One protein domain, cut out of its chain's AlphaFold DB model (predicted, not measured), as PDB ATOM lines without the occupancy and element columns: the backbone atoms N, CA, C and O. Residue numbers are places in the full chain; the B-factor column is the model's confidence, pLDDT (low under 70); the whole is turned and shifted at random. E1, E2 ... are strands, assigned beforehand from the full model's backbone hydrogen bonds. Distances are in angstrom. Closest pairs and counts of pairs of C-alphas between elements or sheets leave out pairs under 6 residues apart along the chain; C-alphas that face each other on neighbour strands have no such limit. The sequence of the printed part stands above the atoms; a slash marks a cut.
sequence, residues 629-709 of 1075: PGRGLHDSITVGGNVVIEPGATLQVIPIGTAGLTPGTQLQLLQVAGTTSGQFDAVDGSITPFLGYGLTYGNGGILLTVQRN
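This is residues 629 to 709 of the 1075 residues of the protein "Autotransporter domain-containing protein" of Dyella soli (UniProt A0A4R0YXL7). A curled sheet of four strands, E1 E4 E7 E6, makes one wall of a small, partly open roll, and the pair E3 and E5 makes another, with E5 on the E6 side and a gap between E3 and E1. E2 runs across one end, where residues 676 to 677 pair with it. The 81 printed residues hold seven named strands, E1 to E7 in chain order, and no named helix; the class is all strand, though under half of the residues are in named elements. The larger sheet is mixed, the smaller parallel. The whole is compact, with a radius of gyration of the C-alphas of 12.8 A and spans of 34 by 25 by 18 A.

Find C-alpha 636 at (9.330, -23.552, 3.235), where E1, residues 636 to 639, begins. In the same sheet are E4, residues 666 to 672, 16.5 A long; E7, 701 to 708, 22.7 A, ending at (22.960, -41.838, 1.011); and E6, 691 to 698, 23.2 A. Elsewhere look for E3, 650 to 655, 16.1 A, and the three-residue strands E2, 643 to 645, and E5, 682 to 684.

Start at the twisted sheet, with edge strands E1 and E6. E1 and E4 are parallel at 25 degrees; see N 637 and O 669, 2.9 A. E4 and E7 are antiparallel at 163 degrees; see N 704 and O 667, 2.8 A. E7 and E6 form an antiparallel hairpin; see N 694 and O 705, 2.9 A. E3 and E5 are parallel at 22 degrees, with N 684 and O 651 at 2.8 A. The closest C-alphas of E5 and E6, Val 683 and Tyr 693, are 7.2 A apart. E1 and E3 are apart. E2 pairs with no named strand.

The farthest C-alphas, Gly 641 and Pro 689, are 37.1 A apart. The printed part has no cut and no long link. Look for low confidence at residues 657 to 660, under 70.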
ATOM      1  N   PRO A 629      21.675 -27.403   3.353       78.44
ATOM      2  CA  PRO A 629      21.599 -28.321   4.491       78.44
ATOM      3  C   PRO A 629      22.655 -28.073   5.567       78.44
ATOM      4  O   PRO A 629      22.338 -28.149   6.753       78.44
ATOM      5  N   GLY A 630      23.886 -27.711   5.184       75.44
ATOM      6  CA  GLY A 630      24.974 -27.437   6.128       75.44
ATOM      7  C   GLY A 630      24.773 -26.194   6.996       75.44
ATOM      8  O   GLY A 630      25.525 -25.994   7.950       75.44
ATOM      9  N   ARG A 631      23.765 -25.363   6.697       80.50
ATOM     10  CA  ARG A 631      23.330 -24.238   7.542       80.50
ATOM     11  C   ARG A 631      21.927 -24.430   8.134       80.50
ATOM     12  O   ARG A 631      21.474 -23.560   8.873       80.50
ATOM     13  N   GLY A 632      21.240 -25.533   7.824       80.94
ATOM     14  CA  GLY A 632      19.827 -25.752   8.172       80.94
ATOM     15  C   GLY A 632      18.851 -24.821   7.436       80.94
ATOM     16  O   GLY A 632      17.675 -24.743   7.790       80.94
ATOM     17  N   LEU A 633      19.338 -24.093   6.431       86.88
ATOM     18  CA  LEU A 633      18.609 -23.055   5.712       86.88
ATOM     19  C   LEU A 633      17.838 -23.676   4.539       86.88
ATOM     20  O   LEU A 633      18.391 -24.490   3.801       86.88
ATOM     21  N   HIS A 634      16.560 -23.330   4.397       91.12
ATOM     22  CA  HIS A 634      15.672 -23.907   3.387       91.12
ATOM     23  C   HIS A 634      14.439 -23.040   3.140       91.12
ATOM     24  O   HIS A 634      13.914 -22.433   4.077       91.12
ATOM     25  N   ASP A 635      13.963 -23.029   1.899       94.31
ATOM     26  CA  ASP A 635      12.619 -22.558   1.588       94.31
ATOM     27  C   ASP A 635      11.567 -23.460   2.231       94.31
ATOM     28  O   ASP A 635      11.752 -24.669   2.403       94.31
ATOM     29  N   SER A 636      10.435 -22.859   2.576       95.12
ATOM     30  CA  SER A 636       9.330 -23.552   3.235       95.12
ATOM     31  C   SER A 636       7.970 -22.982   2.842       95.12
ATOM     32  O   SER A 636       7.835 -21.832   2.422       95.12
ATOM     33  N   ILE A 637       6.932 -23.796   3.005       97.38
ATOM     34  CA  ILE A 637       5.533 -23.384   2.907       97.38
ATOM     35  C   ILE A 637       4.848 -23.721   4.237       97.38
ATOM     36  O   ILE A 637       4.957 -24.845   4.730       97.38
ATOM     37  N   THR A 638       4.108 -22.774   4.809       97.38
ATOM     38  CA  THR A 638       3.271 -22.986   6.002       97.38
ATOM     39  C   THR A 638       1.802 -22.920   5.604       97.38
ATOM     40  O   THR A 638       1.383 -21.920   5.034       97.38
ATOM     41  N   VAL A 639       1.012 -23.951   5.911       98.25
ATOM     42  CA  VAL A 639      -0.394 -24.091   5.490       98.25
ATOM     43  C   VAL A 639      -1.326 -24.137   6.702       98.25
ATOM     44  O   VAL A 639      -1.227 -25.034   7.544       98.25
ATOM     45  N   GLY A 640      -2.244 -23.171   6.786       97.06
ATOM     46  CA  GLY A 640      -3.260 -23.063   7.837       97.06
ATOM     47  C   GLY A 640      -4.425 -24.045   7.670       97.06
ATOM     48  O   GLY A 640      -4.990 -24.501   8.664       97.06
ATOM     49  N   GLY A 641      -4.760 -24.396   6.427       96.44
ATOM     50  CA  GLY A 641      -5.717 -25.444   6.080       96.44
ATOM     51  C   GLY A 641      -5.071 -26.820   5.890       96.44
ATOM     52  O   GLY A 641      -4.118 -27.205   6.570       96.44
ATOM     53  N   ASN A 642      -5.633 -27.585   4.960       96.00
ATOM     54  CA  ASN A 642      -5.196 -28.918   4.563       96.00
ATOM     55  C   ASN A 642      -4.272 -28.863   3.345       96.00
ATOM     56  O   ASN A 642      -4.281 -27.902   2.577       96.00
ATOM     57  N   VAL A 643      -3.529 -29.947   3.135       97.56
ATOM     58  CA  VAL A 643      -2.712 -30.188   1.948       97.56
ATOM     59  C   VAL A 643      -3.239 -31.402   1.188       97.56
ATOM     60  O   VAL A 643      -3.395 -32.493   1.748       97.56
ATOM     61  N   VAL A 644      -3.447 -31.220  -0.111       97.50
ATOM     62  CA  VAL A 644      -3.711 -32.288  -1.081       97.50
ATOM     63  C   VAL A 644      -2.583 -32.292  -2.108       97.50
ATOM     64  O   VAL A 644      -2.278 -31.254  -2.693       97.50
ATOM     65  N   ILE A 645      -1.977 -33.455  -2.325       97.38
ATOM     66  CA  ILE A 645      -0.954 -33.695  -3.348       97.38
ATOM     67  C   ILE A 645      -1.508 -34.750  -4.305       97.38
ATOM     68  O   ILE A 645      -1.664 -35.918  -3.941       97.38
ATOM     69  N   GLU A 646      -1.886 -34.336  -5.508       97.81
ATOM     70  CA  GLU A 646      -2.374 -35.247  -6.542       97.81
ATOM     71  C   GLU A 646      -1.208 -36.032  -7.178       97.81
ATOM     72  O   GLU A 646      -0.109 -35.488  -7.319       97.81
ATOM     73  N   PRO A 647      -1.435 -37.285  -7.623       97.06
ATOM     74  CA  PRO A 647      -0.428 -38.051  -8.350       97.06
ATOM     75  C   PRO A 647       0.108 -37.300  -9.572       97.06
ATOM     76  O   PRO A 647      -0.652 -36.726 -10.359       97.06
ATOM     77  N   GLY A 648       1.421 -37.332  -9.744       94.69
ATOM     78  CA  GLY A 648       2.156 -36.609 -10.781       94.69
ATOM     79  C   GLY A 648       2.594 -35.194 -10.392       94.69
ATOM     80  O   GLY A 648       3.119 -34.491 -11.251       94.69
ATOM     81  N   ALA A 649       2.384 -34.750  -9.149       97.50
ATOM     82  CA  ALA A 649       3.072 -33.576  -8.602       97.50
ATOM     83  C   ALA A 649       4.510 -33.935  -8.175       97.50
ATOM     84  O   ALA A 649       4.752 -35.041  -7.678       97.50
ATOM     85  N   THR A 650       5.461 -33.010  -8.317       96.94
ATOM     86  CA  THR A 650       6.882 -33.229  -7.984       96.94
ATOM     87  C   THR A 650       7.439 -32.196  -7.004       96.94
ATOM     88  O   THR A 650       6.928 -31.084  -6.864       96.94
ATOM     89  N   LEU A 651       8.517 -32.579  -6.317       96.44
ATOM     90  CA  LEU A 651       9.357 -31.677  -5.532       96.44
ATOM     91  C   LEU A 651      10.689 -31.488  -6.268       96.44
ATOM     92  O   LEU A 651      11.417 -32.458  -6.465       96.44
ATOM     93  N   GLN A 652      11.028 -30.256  -6.633       95.12
ATOM     94  CA  GLN A 652      12.315 -29.889  -7.219       95.12
ATOM     95  C   GLN A 652      13.186 -29.212  -6.157       95.12
ATOM     96  O   GLN A 652      12.904 -28.102  -5.707       95.12
ATOM     97  N   VAL A 653      14.266 -29.882  -5.762       91.62
ATOM     98  CA  VAL A 653      15.170 -29.425  -4.703       91.62
ATOM     99  C   VAL A 653      16.393 -28.743  -5.314       91.62
ATOM    100  O   VAL A 653      17.156 -29.370  -6.054       91.62
ATOM    101  N   ILE A 654      16.602 -27.469  -4.982       90.19
ATOM    102  CA  ILE A 654      17.604 -26.587  -5.596       90.19
ATOM    103  C   ILE A 654      18.723 -26.292  -4.575       90.19
ATOM    104  O   ILE A 654      18.512 -25.536  -3.630       90.19
ATOM    105  N   PRO A 655      19.931 -26.872  -4.704       84.81
ATOM    106  CA  PRO A 655      20.994 -26.648  -3.725       84.81
ATOM    107  C   PRO A 655      21.682 -25.296  -3.958       84.81
ATOM    108  O   PRO A 655      22.427 -25.134  -4.925       84.81
ATOM    109  N   ILE A 656      21.476 -24.337  -3.052       81.44
ATOM    110  CA  ILE A 656      22.113 -23.003  -3.098       81.44
ATOM    111  C   ILE A 656      23.444 -22.940  -2.326       81.44
ATOM    112  O   ILE A 656      24.129 -21.915  -2.323       81.44
ATOM    113  N   GLY A 657      23.854 -24.050  -1.703       67.69
ATOM    114  CA  GLY A 657      25.122 -24.192  -0.989       67.69
ATOM    115  C   GLY A 657      25.726 -25.595  -1.111       67.69
ATOM    116  O   GLY A 657      25.023 -26.587  -1.279       67.69
ATOM    117  N   THR A 658      27.056 -25.675  -1.004       59.31
ATOM    118  CA  THR A 658      27.844 -26.926  -1.032       59.31
ATOM    119  C   THR A 658      28.430 -27.299   0.336       59.31
ATOM    120  O   THR A 658      29.344 -28.116   0.427       59.31
ATOM    121  N   ALA A 659      27.959 -26.666   1.413       55.72
ATOM    122  CA  ALA A 659      28.502 -26.853   2.753       55.72
ATOM    123  C   ALA A 659      27.824 -28.019   3.490       55.72
ATOM    124  O   ALA A 659      26.604 -28.151   3.451       55.72
ATOM    125  N   GLY A 660      28.615 -28.797   4.238       59.84
ATOM    126  CA  GLY A 660      28.146 -29.602   5.375       59.84
ATOM    127  C   GLY A 660      26.998 -30.574   5.084       59.84
ATOM    128  O   GLY A 660      26.053 -30.645   5.867       59.84
ATOM    129  N   LEU A 661      27.049 -31.305   3.967       71.62
ATOM    130  CA  LEU A 661      26.007 -32.263   3.599       71.62
ATOM    131  C   LEU A 661      26.174 -33.552   4.412       71.62
ATOM    132  O   LEU A 661      26.798 -34.514   3.963       71.62
ATOM    133  N   THR A 662      25.636 -33.558   5.628       77.44
ATOM    134  CA  THR A 662      25.618 -34.734   6.504       77.44
ATOM    135  C   THR A 662      24.386 -35.596   6.199       77.44
ATOM    136  O   THR A 662      23.259 -35.088   6.259       77.44
ATOM    137  N   PRO A 663      24.538 -36.896   5.886       80.69
ATOM    138  CA  PRO A 663      23.410 -37.821   5.831       80.69
ATOM    139  C   PRO A 663      22.662 -37.843   7.172       80.69
ATOM    140  O   PRO A 663      23.273 -37.944   8.232       80.69
ATOM    141  N   GLY A 664      21.337 -37.719   7.127       82.38
ATOM    142  CA  GLY A 664      20.486 -37.535   8.304       82.38
ATOM    143  C   GLY A 664      20.119 -36.079   8.618       82.38
ATOM    144  O   GLY A 664      19.274 -35.871   9.485       82.38
ATOM    145  N   THR A 665      20.666 -35.071   7.923       86.19
ATOM    146  CA  THR A 665      20.185 -33.679   8.048       86.19
ATOM    147  C   THR A 665      18.734 -33.560   7.573       86.19
ATOM    148  O   THR A 665      18.395 -34.030   6.486       86.19
ATOM    149  N   GLN A 666      17.891 -32.906   8.381       90.12
ATOM    150  CA  GLN A 666      16.447 -32.770   8.169       90.12
ATOM    151  C   GLN A 666      16.025 -31.306   7.965       90.12
ATOM    152  O   GLN A 666      16.512 -30.423   8.670       90.12
ATOM    153  N   LEU A 667      15.111 -31.055   7.018       91.06
ATOM    154  CA  LEU A 667      14.593 -29.727   6.645       91.06
ATOM    155  C   LEU A 667      13.058 -29.787   6.491       91.06
ATOM    156  O   LEU A 667      12.531 -30.711   5.866       91.06
ATOM    157  N   GLN A 668      12.325 -28.829   7.062       93.31
ATOM    158  CA  GLN A 668      10.855 -28.841   7.156       93.31
ATOM    159  C   GLN A 668      10.237 -28.032   6.007       93.31
ATOM    160  O   GLN A 668       9.748 -26.922   6.198       93.31
ATOM    161  N   LEU A 669      10.257 -28.599   4.798       94.38
ATOM    162  CA  LEU A 669       9.800 -27.905   3.587       94.38
ATOM    163  C   LEU A 669       8.312 -27.521   3.632       94.38
ATOM    164  O   LEU A 669       7.920 -26.479   3.125       94.38
ATOM    165  N   LEU A 670       7.462 -28.347   4.246       95.56
ATOM    166  CA  LEU A 670       6.033 -28.053   4.369       95.56
ATOM    167  C   LEU A 670       5.611 -28.191   5.828       95.56
ATOM    168  O   LEU A 670       5.770 -29.272   6.398       95.56
ATOM    169  N   GLN A 671       5.060 -27.134   6.421       96.19
ATOM    170  CA  GLN A 671       4.416 -27.160   7.735       96.19
ATOM    171  C   GLN A 671       2.896 -27.048   7.568       96.19
ATOM    172  O   GLN A 671       2.417 -26.179   6.847       96.19
ATOM    173  N   VAL A 672       2.122 -27.923   8.215       96.31
ATOM    174  CA  VAL A 672       0.663 -28.037   8.008       96.31
ATOM    175  C   VAL A 672      -0.075 -28.056   9.343       96.31
ATOM    176  O   VAL A 672       0.288 -28.823  10.234       96.31
ATOM    177  N   ALA A 673      -1.115 -27.227   9.471       95.19
ATOM    178  CA  ALA A 673      -1.988 -27.175  10.647       95.19
ATOM    179  C   ALA A 673      -3.239 -28.071  10.526       95.19
ATOM    180  O   ALA A 673      -3.756 -28.540  11.543       95.19
ATOM    181  N   GLY A 674      -3.726 -28.309   9.303       92.19
ATOM    182  CA  GLY A 674      -4.778 -29.281   8.994       92.19
ATOM    183  C   GLY A 674      -4.234 -30.692   8.746       92.19
ATOM    184  O   GLY A 674      -3.368 -31.187   9.464       92.19
ATOM    185  N   THR A 675      -4.761 -31.368   7.723       92.06
ATOM    186  CA  THR A 675      -4.314 -32.712   7.315       92.06
ATOM    187  C   THR A 675      -3.497 -32.676   6.024       92.06
ATOM    188  O   THR A 675      -3.769 -31.863   5.148       92.06
ATOM    189  N   THR A 676      -2.526 -33.583   5.888       94.06
ATOM    190  CA  THR A 676      -1.776 -33.815   4.642       94.06
ATOM    191  C   THR A 676      -2.278 -35.093   3.978       94.06
ATOM    192  O   THR A 676      -2.404 -36.125   4.640       94.06
ATOM    193  N   SER A 677      -2.542 -35.048   2.674       94.12
ATOM    194  CA  SER A 677      -3.008 -36.187   1.881       94.12
ATOM    195  C   SER A 677      -2.296 -36.254   0.529       94.12
ATOM    196  O   SER A 677      -2.035 -35.225  -0.087       94.12
ATOM    197  N   GLY A 678      -1.974 -37.469   0.076       94.00
ATOM    198  CA  GLY A 678      -1.115 -37.685  -1.092       94.00
ATOM    199  C   GLY A 678       0.385 -37.571  -0.792       94.00
ATOM    200  O   GLY A 678       0.793 -37.400   0.359       94.00
ATOM    201  N   GLN A 679       1.198 -37.734  -1.835       95.38
ATOM    202  CA  GLN A 679       2.665 -37.699  -1.828       95.38
ATOM    203  C   GLN A 679       3.156 -37.168  -3.184       95.38
ATOM    204  O   GLN A 679       2.427 -37.271  -4.167       95.38
ATOM    205  N   PHE A 680       4.374 -36.625  -3.246       96.12
ATOM    206  CA  PHE A 680       5.035 -36.325  -4.519       96.12
ATOM    207  C   PHE A 680       5.449 -37.623  -5.233       96.12
ATOM    208  O   PHE A 680       6.008 -38.518  -4.594       96.12
ATOM    209  N   ASP A 681       5.229 -37.701  -6.548       93.38
ATOM    210  CA  ASP A 681       5.618 -38.852  -7.384       93.38
ATOM    211  C   ASP A 681       7.143 -38.943  -7.563       93.38
ATOM    212  O   ASP A 681       7.696 -40.037  -7.694       93.38
ATOM    213  N   ALA A 682       7.822 -37.793  -7.572       89.56
ATOM    214  CA  ALA A 682       9.267 -37.678  -7.728       89.56
ATOM    215  C   ALA A 682       9.846 -36.553  -6.858       89.56
ATOM    216  O   ALA A 682       9.182 -35.549  -6.578       89.56
ATOM    217  N   VAL A 683      11.111 -36.731  -6.468       91.62
ATOM    218  CA  VAL A 683      11.945 -35.698  -5.847       91.62
ATOM    219  C   VAL A 683      13.163 -35.501  -6.737       91.62
ATOM    220  O   VAL A 683      14.077 -36.325  -6.733       91.62
ATOM    221  N   ASP A 684      13.142 -34.432  -7.522       86.44
ATOM    222  CA  ASP A 684      14.186 -34.100  -8.480       86.44
ATOM    223  C   ASP A 684      15.256 -33.200  -7.849       86.44
ATOM    224  O   ASP A 684      14.986 -32.370  -6.979       86.44
ATOM    225  N   GLY A 685      16.493 -33.369  -8.317       78.19
ATOM    226  CA  GLY A 685      17.680 -32.701  -7.784       78.19
ATOM    227  C   GLY A 685      18.609 -33.651  -7.022       78.19
ATOM    228  O   GLY A 685      18.198 -34.638  -6.419       78.19
ATOM    229  N   SER A 686      19.906 -33.355  -7.058       71.38
ATOM    230  CA  SER A 686      20.955 -34.077  -6.332       71.38
ATOM    231  C   SER A 686      22.148 -33.140  -6.162       71.38
ATOM    232  O   SER A 686      22.477 -32.396  -7.086       71.38
ATOM    233  N   ILE A 687      22.774 -33.145  -4.982       70.81
ATOM    234  CA  ILE A 687      23.893 -32.238  -4.675       70.81
ATOM    235  C   ILE A 687      25.237 -32.869  -5.056       70.81
ATOM    236  O   ILE A 687      26.130 -32.189  -5.555       70.81
ATOM    237  N   THR A 688      25.375 -34.182  -4.850       79.31
ATOM    238  CA  THR A 688      26.533 -34.982  -5.275       79.31
ATOM    239  C   THR A 688      26.065 -36.383  -5.698       79.31
ATOM    240  O   THR A 688      25.022 -36.838  -5.224       79.31
ATOM    241  N   PRO A 689      26.827 -37.125  -6.528       84.56
ATOM    242  CA  PRO A 689      26.424 -38.433  -7.062       84.56
ATOM    243  C   PRO A 689      26.065 -39.499  -6.021       84.56
ATOM    244  O   PRO A 689      25.473 -40.507  -6.384       84.56
ATOM    245  N   PHE A 690      26.430 -39.305  -4.753       87.12
ATOM    246  CA  PHE A 690      26.229 -40.261  -3.661       87.12
ATOM    247  C   PHE A 690      25.132 -39.848  -2.669       87.12
ATOM    248  O   PHE A 690      24.838 -40.595  -1.729       87.12
ATOM    249  N   LEU A 691      24.535 -38.669  -2.867       87.12
ATOM    250  CA  LEU A 691      23.487 -38.114  -2.022       87.12
ATOM    251  C   LEU A 691      22.195 -37.913  -2.818       87.12
ATOM    252  O   LEU A 691      22.186 -37.423  -3.951       87.12
ATOM    253  N   GLY A 692      21.093 -38.281  -2.181       86.62
ATOM    254  CA  GLY A 692      19.736 -37.989  -2.616       86.62
ATOM    255  C   GLY A 692      18.884 -37.572  -1.423       86.62
ATOM    256  O   GLY A 692      19.397 -37.298  -0.333       86.62
ATOM    257  N   TYR A 693      17.573 -37.557  -1.625       88.81
ATOM    258  CA  TYR A 693      16.624 -37.099  -0.621       88.81
ATOM    259  C   TYR A 693      15.586 -38.171  -0.298       88.81
ATOM    260  O   TYR A 693      15.105 -38.874  -1.185       88.81
ATOM    261  N   GLY A 694      15.237 -38.284   0.980       90.19
ATOM    262  CA  GLY A 694      14.059 -39.002   1.455       90.19
ATOM    263  C   GLY A 694      13.004 -38.012   1.941       90.19
ATOM    264  O   GLY A 694      13.347 -36.966   2.493       90.19
ATOM    265  N   LEU A 695      11.723 -38.342   1.765       93.19
ATOM    266  CA  LEU A 695      10.605 -37.569   2.313       93.19
ATOM    267  C   LEU A 695       9.873 -38.366   3.387       93.19
ATOM    268  O   LEU A 695       9.456 -39.501   3.157       93.19
ATOM    269  N   THR A 696       9.668 -37.742   4.545       93.44
ATOM    270  CA  THR A 696       8.762 -38.241   5.586       93.44
ATOM    271  C   THR A 696       7.520 -37.360   5.637       93.44
ATOM    272  O   THR A 696       7.618 -36.143   5.775       93.44
ATOM    273  N   TYR A 697       6.350 -37.989   5.545       92.19
ATOM    274  CA  TYR A 697       5.041 -37.338   5.600       92.19
ATOM    275  C   TYR A 697       4.398 -37.600   6.968       92.19
ATOM    276  O   TYR A 697       4.440 -38.729   7.459       92.19
ATOM    277  N   GLY A 698       3.778 -36.590   7.580       82.31
ATOM    278  CA  GLY A 698       3.101 -36.760   8.869       82.31
ATOM    279  C   GLY A 698       2.164 -35.613   9.243       82.31
ATOM    280  O   GLY A 698       1.986 -34.658   8.490       82.31
ATOM    281  N   ASN A 699       1.595 -35.684  10.451       74.06
ATOM    282  CA  ASN A 699       0.584 -34.746  10.976       74.06
ATOM    283  C   ASN A 699       1.112 -33.324  11.289       74.06
ATOM    284  O   ASN A 699       0.483 -32.591  12.045       74.06
ATOM    285  N   GLY A 700       2.277 -32.955  10.757       81.31
ATOM    286  CA  GLY A 700       2.805 -31.590  10.759       81.31
ATOM    287  C   GLY A 700       3.285 -31.128   9.379       81.31
ATOM    288  O   GLY A 700       3.834 -30.036   9.292       81.31
ATOM    289  N   GLY A 701       3.107 -31.934   8.321       91.12
ATOM    290  CA  GLY A 701       3.544 -31.637   6.954       91.12
ATOM    291  C   GLY A 701       4.592 -32.614   6.407       91.12
ATOM    292  O   GLY A 701       4.447 -33.829   6.572       91.12
ATOM    293  N   ILE A 702       5.613 -32.088   5.720       94.56
ATOM    294  CA  ILE A 702       6.627 -32.857   4.979       94.56
ATOM    295  C   ILE A 702       8.033 -32.472   5.441       94.56
ATOM    296  O   ILE A 702       8.398 -31.296   5.443       94.56
ATOM    297  N   LEU A 703       8.825 -33.491   5.770       94.12
ATOM    298  CA  LEU A 703      10.217 -33.381   6.187       94.12
ATOM    299  C   LEU A 703      11.139 -33.996   5.124       94.12
ATOM    300  O   LEU A 703      11.058 -35.196   4.845       94.12
ATOM    301  N   LEU A 704      12.032 -33.184   4.559       93.12
ATOM    302  CA  LEU A 704      13.128 -33.622   3.695       93.12
ATOM    303  C   LEU A 704      14.274 -34.141   4.564       93.12
ATOM    304  O   LEU A 704      14.658 -33.486   5.528       93.12
ATOM    305  N   THR A 705      14.837 -35.296   4.220       90.62
ATOM    306  CA  THR A 705      16.048 -35.844   4.848       90.62
ATOM    307  C   THR A 705      17.116 -36.066   3.782       90.62
ATOM    308  O   THR A 705      16.871 -36.770   2.800       90.62
ATOM    309  N   VAL A 706      18.305 -35.489   3.963       88.06
ATOM    310  CA  VAL A 706      19.478 -35.786   3.121       88.06
ATOM    311  C   VAL A 706      19.936 -37.208   3.425       88.06
ATOM    312  O   VAL A 706      20.166 -37.543   4.585       88.06
ATOM    313  N   GLN A 707      20.083 -38.058   2.410       86.62
ATOM    314  CA  GLN A 707      20.441 -39.464   2.604       86.62
ATOM    315  C   GLN A 707      21.443 -39.969   1.564       86.62
ATOM    316  O   GLN A 707      21.528 -39.466   0.443       86.62
ATOM    317  N   ARG A 708      22.193 -41.007   1.945       86.75
ATOM    318  CA  ARG A 708      22.960 -41.838   1.011       86.75
ATOM    319  C   ARG A 708      22.014 -42.441  -0.033       86.75
ATOM    320  O   ARG A 708      20.938 -42.909   0.323       86.75
ATOM    321  N   ASN A 709      22.434 -42.452  -1.295       84.94
ATOM    322  CA  ASN A 709      21.745 -43.189  -2.359       84.94
ATOM    323  C   ASN A 709      22.410 -44.560  -2.622       84.94
ATOM    324  O   ASN A 709      23.484 -44.866  -2.083       84.94
TER     325      ASN A 709